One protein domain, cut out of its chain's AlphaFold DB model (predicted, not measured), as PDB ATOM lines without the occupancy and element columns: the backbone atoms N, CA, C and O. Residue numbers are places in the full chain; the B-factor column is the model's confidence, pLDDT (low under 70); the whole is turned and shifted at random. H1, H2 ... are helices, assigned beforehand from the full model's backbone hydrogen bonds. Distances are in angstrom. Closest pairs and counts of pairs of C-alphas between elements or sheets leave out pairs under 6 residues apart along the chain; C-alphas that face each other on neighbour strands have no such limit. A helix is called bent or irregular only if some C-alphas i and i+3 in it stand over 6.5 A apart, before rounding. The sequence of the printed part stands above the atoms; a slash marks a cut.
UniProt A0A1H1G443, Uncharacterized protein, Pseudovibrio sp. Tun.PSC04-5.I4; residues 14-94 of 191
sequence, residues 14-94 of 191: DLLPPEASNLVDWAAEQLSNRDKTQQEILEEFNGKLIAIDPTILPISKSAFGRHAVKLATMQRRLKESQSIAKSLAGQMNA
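What this domain is: This is residues 14 to 94 of the 191 residues of an uncharacterized protein of Pseudovibrio sp. Tun.PSC04-5.I4 (UniProt A0A1H1G443). A helical hairpin of H1 and H2, side by side, meets the first part of a long helix, H3, which crosses it steeply; together they form a small compact body. From that body residues 76 to 94, mostly the rest of H3, stick out as a long free arm that makes the length of the model. The printed part has 81 residues, with three named helices in the order H1, H2, H3 and no named strand, and its class is all helix. The whole is loose, with a radius of gyration of the C-alphas of 16.9 A and spans of 59 by 23 by 19 A.

Where its parts are: H1, residues 18 to 33, begins with C-alpha 18 at (378.341, 165.878, 210.723) and is 24.3 A long from first to last C-alpha. It is irregular: C-alphas 19 and 22 are 7.2 A apart. H2, residues 38 to 52, is 21.2 A long. H3, residues 61 to 91, is 44.3 A long and ends with C-alpha 91 at (333.385, 175.897, 213.048).

How they stand to each other: H1 and H2 form a hairpin and touch, the closest C-alphas being those of Ala 20 and Leu 49, 6.7 A apart. They run opposite ways at a shallow tilt of 21 degrees. H1, with residues 28 to 31 alone, only just touches residues 68 to 71 of H3, with 3 pairs of C-alphas within 8 A; the closest are those of Leu 31 and Ala 68, 7.0 A apart. These two helices run the same way at a steep tilt of 56 degrees. H2, with residues 39 to 42 alone, only just touches residues 61 to 64 of H3, also with 3 pairs; the closest C-alphas are those of Leu 42 and Phe 64, 7.1 A apart. H2 and H3 run opposite ways at a steep tilt of 64 degrees. In H2 and H3 every O i to N i+4 pair is within hydrogen-bond range; in H1 10 of 12 are.

The domain as a whole: The C-alphas farthest apart, those of Thr 55 and Ala 94, are 59.1 A apart. Without residues 76 to 94, which stand free, the body spans 31 by 20 by 20 A. The printed part has no cut; the link from H1 to H2 is tight and that from H2 to H3 is short. The mean pLDDT of the printed part is 80.2, and residues 77 to 94 are under 70.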
ATOM      1  N   ASP A  14     376.274 175.705 214.022       81.06
ATOM      2  CA  ASP A  14     376.221 175.486 212.567       81.06
ATOM      3  C   ASP A  14     377.567 174.985 212.006       81.06
ATOM      4  O   ASP A  14     377.645 174.578 210.852       81.06
ATOM      5  N   LEU A  15     378.632 175.071 212.809       86.31
ATOM      6  CA  LEU A  15     379.988 174.626 212.482       86.31
ATOM      7  C   LEU A  15     380.333 173.271 213.110       86.31
ATOM      8  O   LEU A  15     381.482 172.842 213.014       86.31
ATOM      9  N   LEU A  16     379.377 172.627 213.788       87.75
ATOM     10  CA  LEU A  16     379.584 171.291 214.328       87.75
ATOM     11  C   LEU A  16     379.783 170.286 213.190       87.75
ATOM     12  O   LEU A  16     379.171 170.430 212.126       87.75
ATOM     13  N   PRO A  17     380.632 169.274 213.399       86.12
ATOM     14  CA  PRO A  17     380.889 168.297 212.364       86.12
ATOM     15  C   PRO A  17     379.684 167.342 212.204       86.12
ATOM     16  O   PRO A  17     378.855 167.234 213.117       86.12
ATOM     17  N   PRO A  18     379.534 166.670 211.046       84.94
ATOM     18  CA  PRO A  18     378.341 165.878 210.723       84.94
ATOM     19  C   PRO A  18     378.000 164.791 211.751       84.94
ATOM     20  O   PRO A  18     376.824 164.529 212.007       84.94
ATOM     21  N   GLU A  19     379.010 164.196 212.381       84.31
ATOM     22  CA  GLU A  19     378.877 163.192 213.440       84.31
ATOM     23  C   GLU A  19     378.127 163.697 214.680       84.31
ATOM     24  O   GLU A  19     377.559 162.888 215.410       84.31
ATOM     25  N   ALA A  20     378.063 165.015 214.894       87.12
ATOM     26  CA  ALA A  20     377.325 165.643 215.987       87.12
ATOM     27  C   ALA A  20     375.908 166.103 215.587       87.12
ATOM     28  O   ALA A  20     375.194 166.675 216.415       87.12
ATOM     29  N   SER A  21     375.467 165.872 214.342       82.44
ATOM     30  CA  SER A  21     374.150 166.325 213.861       82.44
ATOM     31  C   SER A  21     372.998 165.740 214.684       82.44
ATOM     32  O   SER A  21     372.068 166.454 215.049       82.44
ATOM     33  N   ASN A  22     373.095 164.462 215.051       87.44
ATOM     34  CA  ASN A  22     372.120 163.776 215.904       87.44
ATOM     35  C   ASN A  22     371.984 164.418 217.299       87.44
ATOM     36  O   ASN A  22     370.914 164.367 217.904       87.44
ATOM     37  N   LEU A  23     373.046 165.041 217.818       91.00
ATOM     38  CA  LEU A  23     372.992 165.754 219.091       91.00
ATOM     39  C   LEU A  23     372.199 167.050 218.975       91.00
ATOM     40  O   LEU A  23     371.541 167.444 219.937       91.00
ATOM     41  N   VAL A  24     372.262 167.730 217.826       87.31
ATOM     42  CA  VAL A  24     371.482 168.953 217.586       87.31
ATOM     43  C   VAL A  24     369.990 168.622 217.577       87.31
ATOM     44  O   VAL A  24     369.211 169.326 218.223       87.31
ATOM     45  N   ASP A  25     369.610 167.514 216.938       86.88
ATOM     46  CA  ASP A  25     368.233 167.010 216.948       86.88
ATOM     47  C   ASP A  25     367.785 166.630 218.364       86.88
ATOM     48  O   ASP A  25     366.722 167.057 218.820       86.88
ATOM     49  N   TRP A  26     368.639 165.920 219.110       92.69
ATOM     50  CA  TRP A  26     368.398 165.612 220.521       92.69
ATOM     51  C   TRP A  26     368.193 166.883 221.356       92.69
ATOM     52  O   TRP A  26     367.246 166.973 222.136       92.69
ATOM     53  N   ALA A  27     369.032 167.907 221.182       91.19
ATOM     54  CA  ALA A  27     368.896 169.163 221.913       91.19
ATOM     55  C   ALA A  27     367.576 169.870 221.573       91.19
ATOM     56  O   ALA A  27     366.924 170.414 222.468       91.19
ATOM     57  N   ALA A  28     367.162 169.845 220.304       86.75
ATOM     58  CA  ALA A  28     365.884 170.398 219.873       86.75
ATOM     59  C   ALA A  28     364.695 169.665 220.518       86.75
ATOM     60  O   ALA A  28     363.743 170.309 220.969       86.75
ATOM     61  N   GLU A  29     364.764 168.338 220.627       88.12
ATOM     62  CA  GLU A  29     363.764 167.529 221.323       88.12
ATOM     63  C   GLU A  29     363.695 167.879 222.819       88.12
ATOM     64  O   GLU A  29     362.625 168.206 223.334       88.12
ATOM     65  N   GLN A  30     364.836 167.922 223.515       92.12
ATOM     66  CA  GLN A  30     364.871 168.245 224.946       92.12
ATOM     67  C   GLN A  30     364.336 169.653 225.244       92.12
ATOM     68  O   GLN A  30     363.583 169.850 226.198       92.12
ATOM     69  N   LEU A  31     364.671 170.635 224.399       89.12
ATOM     70  CA  LEU A  31     364.140 171.998 224.506       89.12
ATOM     71  C   LEU A  31     362.613 172.049 224.330       89.12
ATOM     72  O   LEU A  31     361.972 172.983 224.817       89.12
ATOM     73  N   SER A  32     362.033 171.053 223.657       84.12
ATOM     74  CA  SER A  32     360.595 170.945 223.404       84.12
ATOM     75  C   SER A  32     359.838 170.271 224.549       84.12
ATOM     76  O   SER A  32     358.725 170.701 224.859       84.12
ATOM     77  N   ASN A  33     360.436 169.257 225.187       83.06
ATOM     78  CA  ASN A  33     359.796 168.460 226.242       83.06
ATOM     79  C   ASN A  33     359.662 169.218 227.577       83.06
ATOM     80  O   ASN A  33     358.798 168.894 228.379       83.06
ATOM     81  N   ARG A  34     360.430 170.301 227.783       74.62
ATOM     82  CA  ARG A  34     360.390 171.184 228.976       74.62
ATOM     83  C   ARG A  34     360.677 170.488 230.319       74.62
ATOM     84  O   ARG A  34     360.537 171.138 231.351       74.62
ATOM     85  N   ASP A  35     361.126 169.236 230.307       87.12
ATOM     86  CA  ASP A  35     361.478 168.467 231.512       87.12
ATOM     87  C   ASP A  35     362.820 168.889 232.126       87.12
ATOM     88  O   ASP A  35     363.063 168.675 233.310       87.12
ATOM     89  N   LYS A  36     363.697 169.499 231.319       89.38
ATOM     90  CA  LYS A  36     365.016 169.987 231.728       89.38
ATOM     91  C   LYS A  36     365.134 171.485 231.497       89.38
ATOM     92  O   LYS A  36     364.584 172.042 230.542       89.38
ATOM     93  N   THR A  37     365.911 172.143 232.345       91.62
ATOM     94  CA  THR A  37     366.312 173.527 232.125       91.62
ATOM     95  C   THR A  37     367.255 173.622 230.929       91.62
ATOM     96  O   THR A  37     368.007 172.707 230.599       91.62
ATOM     97  N   GLN A  38     367.275 174.790 230.289       90.31
ATOM     98  CA  GLN A  38     368.184 175.047 229.174       90.31
ATOM     99  C   GLN A  38     369.662 174.842 229.546       90.31
ATOM    100  O   GLN A  38     370.471 174.500 228.685       90.31
ATOM    101  N   GLN A  39     370.016 175.093 230.806       93.31
ATOM    102  CA  GLN A  39     371.376 174.920 231.290       93.31
ATOM    103  C   GLN A  39     371.750 173.439 231.395       93.31
ATOM    104  O   GLN A  39     372.789 173.063 230.865       93.31
ATOM    105  N   GLU A  40     370.884 172.606 231.972       95.12
ATOM    106  CA  GLU A  40     371.109 171.155 232.052       95.12
ATOM    107  C   GLU A  40     371.234 170.534 230.658       95.12
ATOM    108  O   GLU A  40     372.129 169.732 230.406       95.12
ATOM    109  N   ILE A  41     370.385 170.963 229.716       95.25
ATOM    110  CA  ILE A  41     370.455 170.493 228.326       95.25
ATOM    111  C   ILE A  41     371.792 170.893 227.691       95.25
ATOM    112  O   ILE A  41     372.394 170.087 226.992       95.25
ATOM    113  N   LEU A  42     372.275 172.116 227.929       95.50
ATOM    114  CA  LEU A  42     373.559 172.579 227.399       95.50
ATOM    115  C   LEU A  42     374.748 171.809 227.989       95.50
ATOM    116  O   LEU A  42     375.688 171.483 227.265       95.50
ATOM    117  N   GLU A  43     374.727 171.550 229.293       96.06
ATOM    118  CA  GLU A  43     375.777 170.792 229.979       96.06
ATOM    119  C   GLU A  43     375.849 169.361 229.433       96.06
ATOM    120  O   GLU A  43     376.919 168.909 229.023       96.06
ATOM    121  N   GLU A  44     374.702 168.690 229.312       96.25
ATOM    122  CA  GLU A  44     374.622 167.351 228.735       96.25
ATOM    123  C   GLU A  44     374.997 167.343 227.239       96.25
ATOM    124  O   GLU A  44     375.719 166.451 226.791       96.25
ATOM    125  N   PHE A  45     374.583 168.356 226.473       95.69
ATOM    126  CA  PHE A  45     374.953 168.510 225.066       95.69
ATOM    127  C   PHE A  45     376.474 168.599 224.883       95.69
ATOM    128  O   PHE A  45     377.047 167.860 224.085       95.69
ATOM    129  N   ASN A  46     377.141 169.463 225.654       96.00
ATOM    130  CA  ASN A  46     378.596 169.605 225.600       96.00
ATOM    131  C   ASN A  46     379.318 168.333 226.069       96.00
ATOM    132  O   ASN A  46     380.335 167.969 225.486       96.00
ATOM    133  N   GLY A  47     378.780 167.629 227.071       95.56
ATOM    134  CA  GLY A  47     379.308 166.330 227.495       95.56
ATOM    135  C   GLY A  47     379.245 165.280 226.381       95.56
ATOM    136  O   GLY A  47     380.223 164.576 226.137       95.56
ATOM    137  N   LYS A  48     378.125 165.217 225.649       94.44
ATOM    138  CA  LYS A  48     377.973 164.319 224.496       94.44
ATOM    139  C   LYS A  48     378.893 164.700 223.332       94.44
ATOM    140  O   LYS A  48     379.424 163.800 222.694       94.44
ATOM    141  N   LEU A  49     379.121 165.992 223.076       94.00
ATOM    142  CA  LEU A  49     380.065 166.440 222.041       94.00
ATOM    143  C   LEU A  49     381.491 165.951 222.313       94.00
ATOM    144  O   LEU A  49     382.119 165.380 221.429       94.00
ATOM    145  N   ILE A  50     381.969 166.117 223.549       93.50
ATOM    146  CA  ILE A  50     383.311 165.675 223.960       93.50
ATOM    147  C   ILE A  50     383.450 164.149 223.861       93.50
ATOM    148  O   ILE A  50     384.525 163.646 223.546       93.50
ATOM    149  N   ALA A  51     382.370 163.404 224.121       93.00
ATOM    150  CA  ALA A  51     382.365 161.948 224.003       93.00
ATOM    151  C   ALA A  51     382.458 161.453 222.546       93.00
ATOM    152  O   ALA A  51     382.927 160.338 222.325       93.00
ATOM    153  N   ILE A  52     382.011 162.257 221.573       90.81
ATOM    154  CA  ILE A  52     382.180 161.972 220.140       90.81
ATOM    155  C   ILE A  52     383.620 162.262 219.724       90.81
ATOM    156  O   ILE A  52     384.287 161.399 219.157       90.81
ATOM    157  N   ASP A  53     384.094 163.471 220.020       89.44
ATOM    158  CA  ASP A  53     385.457 163.897 219.731       89.44
ATOM    159  C   ASP A  53     385.918 164.906 220.802       89.44
ATOM    160  O   ASP A  53     385.369 166.011 220.896       89.44
ATOM    161  N   PRO A  54     386.952 164.568 221.599       90.56
ATOM    162  CA  PRO A  54     387.499 165.451 222.626       90.56
ATOM    163  C   PRO A  54     388.044 166.787 222.105       90.56
ATOM    164  O   PRO A  54     388.276 167.699 222.901       90.56
ATOM    165  N   THR A  55     388.289 166.914 220.799       90.50
ATOM    166  CA  THR A  55     388.779 168.150 220.176       90.50
ATOM    167  C   THR A  55     387.664 169.155 219.872       90.50
ATOM    168  O   THR A  55     387.951 170.332 219.626       90.50
ATOM    169  N   ILE A  56     386.391 168.741 219.938       88.94
ATOM    170  CA  ILE A  56     385.247 169.629 219.717       88.94
ATOM    171  C   ILE A  56     385.146 170.643 220.857       88.94
ATOM    172  O   ILE A  56     385.017 170.306 222.035       88.94
ATOM    173  N   LEU A  57     385.145 171.927 220.492       90.19
ATOM    174  CA  LEU A  57     384.987 173.006 221.457       90.19
ATOM    175  C   LEU A  57     383.559 173.044 222.024       90.19
ATOM    176  O   LEU A  57     382.588 172.947 221.265       90.19
ATOM    177  N   PRO A  58     383.406 173.286 223.338       91.69
ATOM    178  CA  PRO A  58     382.095 173.375 223.956       91.69
ATOM    179  C   PRO A  58     381.308 174.568 223.412       91.69
ATOM    180  O   PRO A  58     381.820 175.677 223.214       91.69
ATOM    181  N   ILE A  59     380.010 174.364 223.231       93.56
ATOM    182  CA  ILE A  59     379.084 175.416 222.848       93.56
ATOM    183  C   ILE A  59     378.854 176.362 224.026       93.56
ATOM    184  O   ILE A  59     378.519 175.961 225.141       93.56
ATOM    185  N   SER A  60     378.967 177.665 223.756       93.19
ATOM    186  CA  SER A  60     378.654 178.699 224.745       93.19
ATOM    187  C   SER A  60     377.150 178.823 225.022       93.19
ATOM    188  O   SER A  60     376.319 178.718 224.114       93.19
ATOM    189  N   LYS A  61     376.805 179.232 226.249       91.69
ATOM    190  CA  LYS A  61     375.425 179.559 226.658       91.69
ATOM    191  C   LYS A  61     374.739 180.550 225.718       91.69
ATOM    192  O   LYS A  61     373.563 180.398 225.407       91.69
ATOM    193  N   SER A  62     375.472 181.547 225.219       89.00
ATOM    194  CA  SER A  62     374.912 182.540 224.294       89.00
ATOM    195  C   SER A  62     374.547 181.941 222.929       89.00
ATOM    196  O   SER A  62     373.527 182.316 222.350       89.00
ATOM    197  N   ALA A  63     375.364 181.022 222.407       88.00
ATOM    198  CA  ALA A  63     375.127 180.372 221.121       88.00
ATOM    199  C   ALA A  63     373.939 179.414 221.210       88.00
ATOM    200  O   ALA A  63     373.014 179.516 220.404       88.00
ATOM    201  N   PHE A  64     373.917 178.590 222.257       92.38
ATOM    202  CA  PHE A  64     372.799 177.702 222.553       92.38
ATOM    203  C   PHE A  64     371.497 178.479 222.809       92.38
ATOM    204  O   PHE A  64     370.441 178.145 222.275       92.38
ATOM    205  N   GLY A  65     371.589 179.599 223.535       88.56
ATOM    206  CA  GLY A  65     370.506 180.556 223.770       88.56
ATOM    207  C   GLY A  65     369.835 181.046 222.493       88.56
ATOM    208  O   GLY A  65     368.615 180.972 222.353       88.56
ATOM    209  N   ARG A  66     370.634 181.517 221.531       85.69
ATOM    210  CA  ARG A  66     370.119 181.988 220.237       85.69
ATOM    211  C   ARG A  66     369.421 180.876 219.458       85.69
ATOM    212  O   ARG A  66     368.377 181.137 218.860       85.69
ATOM    213  N   HIS A  67     369.975 179.664 219.477       85.25
ATOM    214  CA  HIS A  67     369.368 178.509 218.821       85.25
ATOM    215  C   HIS A  67     368.013 178.157 219.450       85.25
ATOM    216  O   HIS A  67     367.008 178.109 218.743       85.25
ATOM    217  N   ALA A  68     367.951 178.039 220.778       85.75
ATOM    218  CA  ALA A  68     366.714 177.741 221.497       85.75
ATOM    219  C   ALA A  68     365.615 178.786 221.247       85.75
ATOM    220  O   ALA A  68     364.465 178.434 221.002       85.75
ATOM    221  N   VAL A  69     365.962 180.079 221.228       84.12
ATOM    222  CA  VAL A  69     365.006 181.154 220.907       84.12
ATOM    223  C   VAL A  69     364.486 181.035 219.472       84.12
ATOM    224  O   VAL A  69     363.291 181.233 219.229       84.12
ATOM    225  N   LYS A  70     365.358 180.710 218.509       79.25
ATOM    226  CA  LYS A  70     364.964 180.498 217.108       79.25
ATOM    227  C   LYS A  70     363.998 179.317 216.992       79.25
ATOM    228  O   LYS A  70     362.932 179.479 216.400       79.25
ATOM    229  N   LEU A  71     364.333 178.186 217.612       80.62
ATOM    230  CA  LEU A  71     363.498 176.986 217.640       80.62
ATOM    231  C   LEU A  71     362.133 177.263 218.284       80.62
ATOM    232  O   LEU A  71     361.101 176.994 217.675       80.62
ATOM    233  N   ALA A  72     362.110 177.895 219.459       78.69
ATOM    234  CA  ALA A  72     360.872 178.249 220.152       78.69
ATOM    235  C   ALA A  72     359.981 179.185 219.317       78.69
ATOM    236  O   ALA A  72     358.759 179.045 219.305       78.69
ATOM    237  N   THR A  73     360.585 180.121 218.578       74.88
ATOM    238  CA  THR A  73     359.848 181.009 217.666       74.88
ATOM    239  C   THR A  73     359.194 180.217 216.532       74.88
ATOM    240  O   THR A  73     358.026 180.450 216.226       74.88
ATOM    241  N   MET A  74     359.914 179.266 215.931       70.50
ATOM    242  CA  MET A  74     359.380 178.401 214.870       70.50
ATOM    243  C   MET A  74     358.257 177.497 215.389       70.50
ATOM    244  O   MET A  74     357.183 177.446 214.796       70.50
ATOM    245  N   GLN A  75     358.455 176.853 216.539       73.12
ATOM    246  CA  GLN A  75     357.446 175.993 217.156       73.12
ATOM    247  C   GLN A  75     356.178 176.755 217.540       73.12
ATOM    248  O   GLN A  75     355.074 176.250 217.346       73.12
ATOM    249  N   ARG A  76     356.315 177.983 218.061       72.31
ATOM    250  CA  ARG A  76     355.166 178.840 218.371       72.31
ATOM    251  C   ARG A  76     354.347 179.143 217.119       72.31
ATOM    252  O   ARG A  76     353.131 179.004 217.170       72.31
ATOM    253  N   ARG A  77     355.005 179.496 216.011       65.81
ATOM    254  CA  ARG A  77     354.332 179.750 214.726       65.81
ATOM    255  C   ARG A  77     353.605 178.511 214.202       65.81
ATOM    256  O   ARG A  77     352.449 178.609 213.810       65.81
ATOM    257  N   LEU A  78     354.235 177.337 214.273       63.88
ATOM    258  CA  LEU A  78     353.598 176.076 213.874       63.88
ATOM    259  C   LEU A  78     352.359 175.764 214.722       63.88
ATOM    260  O   LEU A  78     351.311 175.431 214.175       63.88
ATOM    261  N   LYS A  79     352.448 175.916 216.049       66.00
ATOM    262  CA  LYS A  79     351.302 175.713 216.951       66.00
ATOM    263  C   LYS A  79     350.177 176.712 216.693       66.00
ATOM    264  O   LYS A  79     349.013 176.335 216.739       66.00
ATOM    265  N   GLU A  80     350.510 177.969 216.416       61.41
ATOM    266  CA  GLU A  80     349.535 179.005 216.060       61.41
ATOM    267  C   GLU A  80     348.808 178.652 214.757       61.41
ATOM    268  O   GLU A  80     347.580 178.623 214.734       61.41
ATOM    269  N   SER A  81     349.550 178.259 213.720       54.41
ATOM    270  CA  SER A  81     348.983 177.777 212.455       54.41
ATOM    271  C   SER A  81     348.056 176.568 212.660       54.41
ATOM    272  O   SER A  81     346.918 176.566 212.186       54.41
ATOM    273  N   GLN A  82     348.482 175.578 213.452       56.41
ATOM    274  CA  GLN A  82     347.663 174.409 213.795       56.41
ATOM    275  C   GLN A  82     346.406 174.780 214.593       56.41
ATOM    276  O   GLN A  82     345.333 174.234 214.346       56.41
ATOM    277  N   SER A  83     346.510 175.714 215.541       57.28
ATOM    278  CA  SER A  83     345.369 176.183 216.331       57.28
ATOM    279  C   SER A  83     344.347 176.920 215.467       57.28
ATOM    280  O   SER A  83     343.146 176.728 215.651       57.28
ATOM    281  N   ILE A  84     344.807 177.741 214.519       53.34
ATOM    282  CA  ILE A  84     343.946 178.425 213.545       53.34
ATOM    283  C   ILE A  84     343.226 177.391 212.677       53.34
ATOM    284  O   ILE A  84     342.005 177.458 212.536       53.34
ATOM    285  N   ALA A  85     343.955 176.394 212.166       50.50
ATOM    286  CA  ALA A  85     343.374 175.307 211.383       50.50
ATOM    287  C   ALA A  85     342.317 174.522 212.182       50.50
ATOM    288  O   ALA A  85     341.219 174.291 211.683       50.50
ATOM    289  N   LYS A  86     342.603 174.177 213.446       52.69
ATOM    290  CA  LYS A  86     341.677 173.446 214.326       52.69
ATOM    291  C   LYS A  86     340.429 174.256 214.682       52.69
ATOM    292  O   LYS A  86     339.335 173.703 214.696       52.69
ATOM    293  N   SER A  87     340.583 175.547 214.978       52.47
ATOM    294  CA  SER A  87     339.457 176.444 215.274       52.47
ATOM    295  C   SER A  87     338.521 176.569 214.070       52.47
ATOM    296  O   SER A  87     337.305 176.467 214.208       52.47
ATOM    297  N   LEU A  88     339.097 176.707 212.873       43.94
ATOM    298  CA  LEU A  88     338.340 176.815 211.631       43.94
ATOM    299  C   LEU A  88     337.637 175.497 211.264       43.94
ATOM    300  O   LEU A  88     336.479 175.522 210.861       43.94
ATOM    301  N   ALA A  89     338.294 174.353 211.480       48.22
ATOM    302  CA  ALA A  89     337.676 173.035 211.326       48.22
ATOM    303  C   ALA A  89     336.526 172.821 212.330       48.22
ATOM    304  O   ALA A  89     335.463 172.344 211.959       48.22
ATOM    305  N   GLY A  90     336.685 173.260 213.584       49.44
ATOM    306  CA  GLY A  90     335.635 173.171 214.609       49.44
ATOM    307  C   GLY A  90     334.396 174.036 214.334       49.44
ATOM    308  O   GLY A  90     333.324 173.739 214.852       49.44
ATOM    309  N   GLN A  91     334.518 175.085 213.514       46.03
ATOM    310  CA  GLN A  91     333.385 175.897 213.048       46.03
ATOM    311  C   GLN A  91     332.672 175.287 211.830       46.03
ATOM    312  O   GLN A  91     331.544 175.669 211.519       46.03
ATOM    313  N   MET A  92     333.304 174.326 211.153       40.03
ATOM    314  CA  MET A  92     332.769 173.628 209.990       40.03
ATOM    315  C   MET A  92     332.310 172.224 210.401       40.03
ATOM    316  O   MET A  92     333.043 171.250 210.288       40.03
ATOM    317  N   ASN A  93     331.073 172.092 210.880       48.38
ATOM    318  CA  ASN A  93     330.466 170.774 211.090       48.38
ATOM    319  C   ASN A  93     330.341 170.020 209.750       48.38
ATOM    320  O   ASN A  93     329.432 170.341 208.989       48.38
ATOM    321  N   ALA A  94     331.179 169.010 209.471       42.09
ATOM    322  CA  ALA A  94     330.844 167.913 208.547       42.09
ATOM    323  C   ALA A  94     331.861 166.750 208.575       42.09
ATOM    324  O   ALA A  94     332.985 166.867 208.103       42.09
TER     325      ALA A  94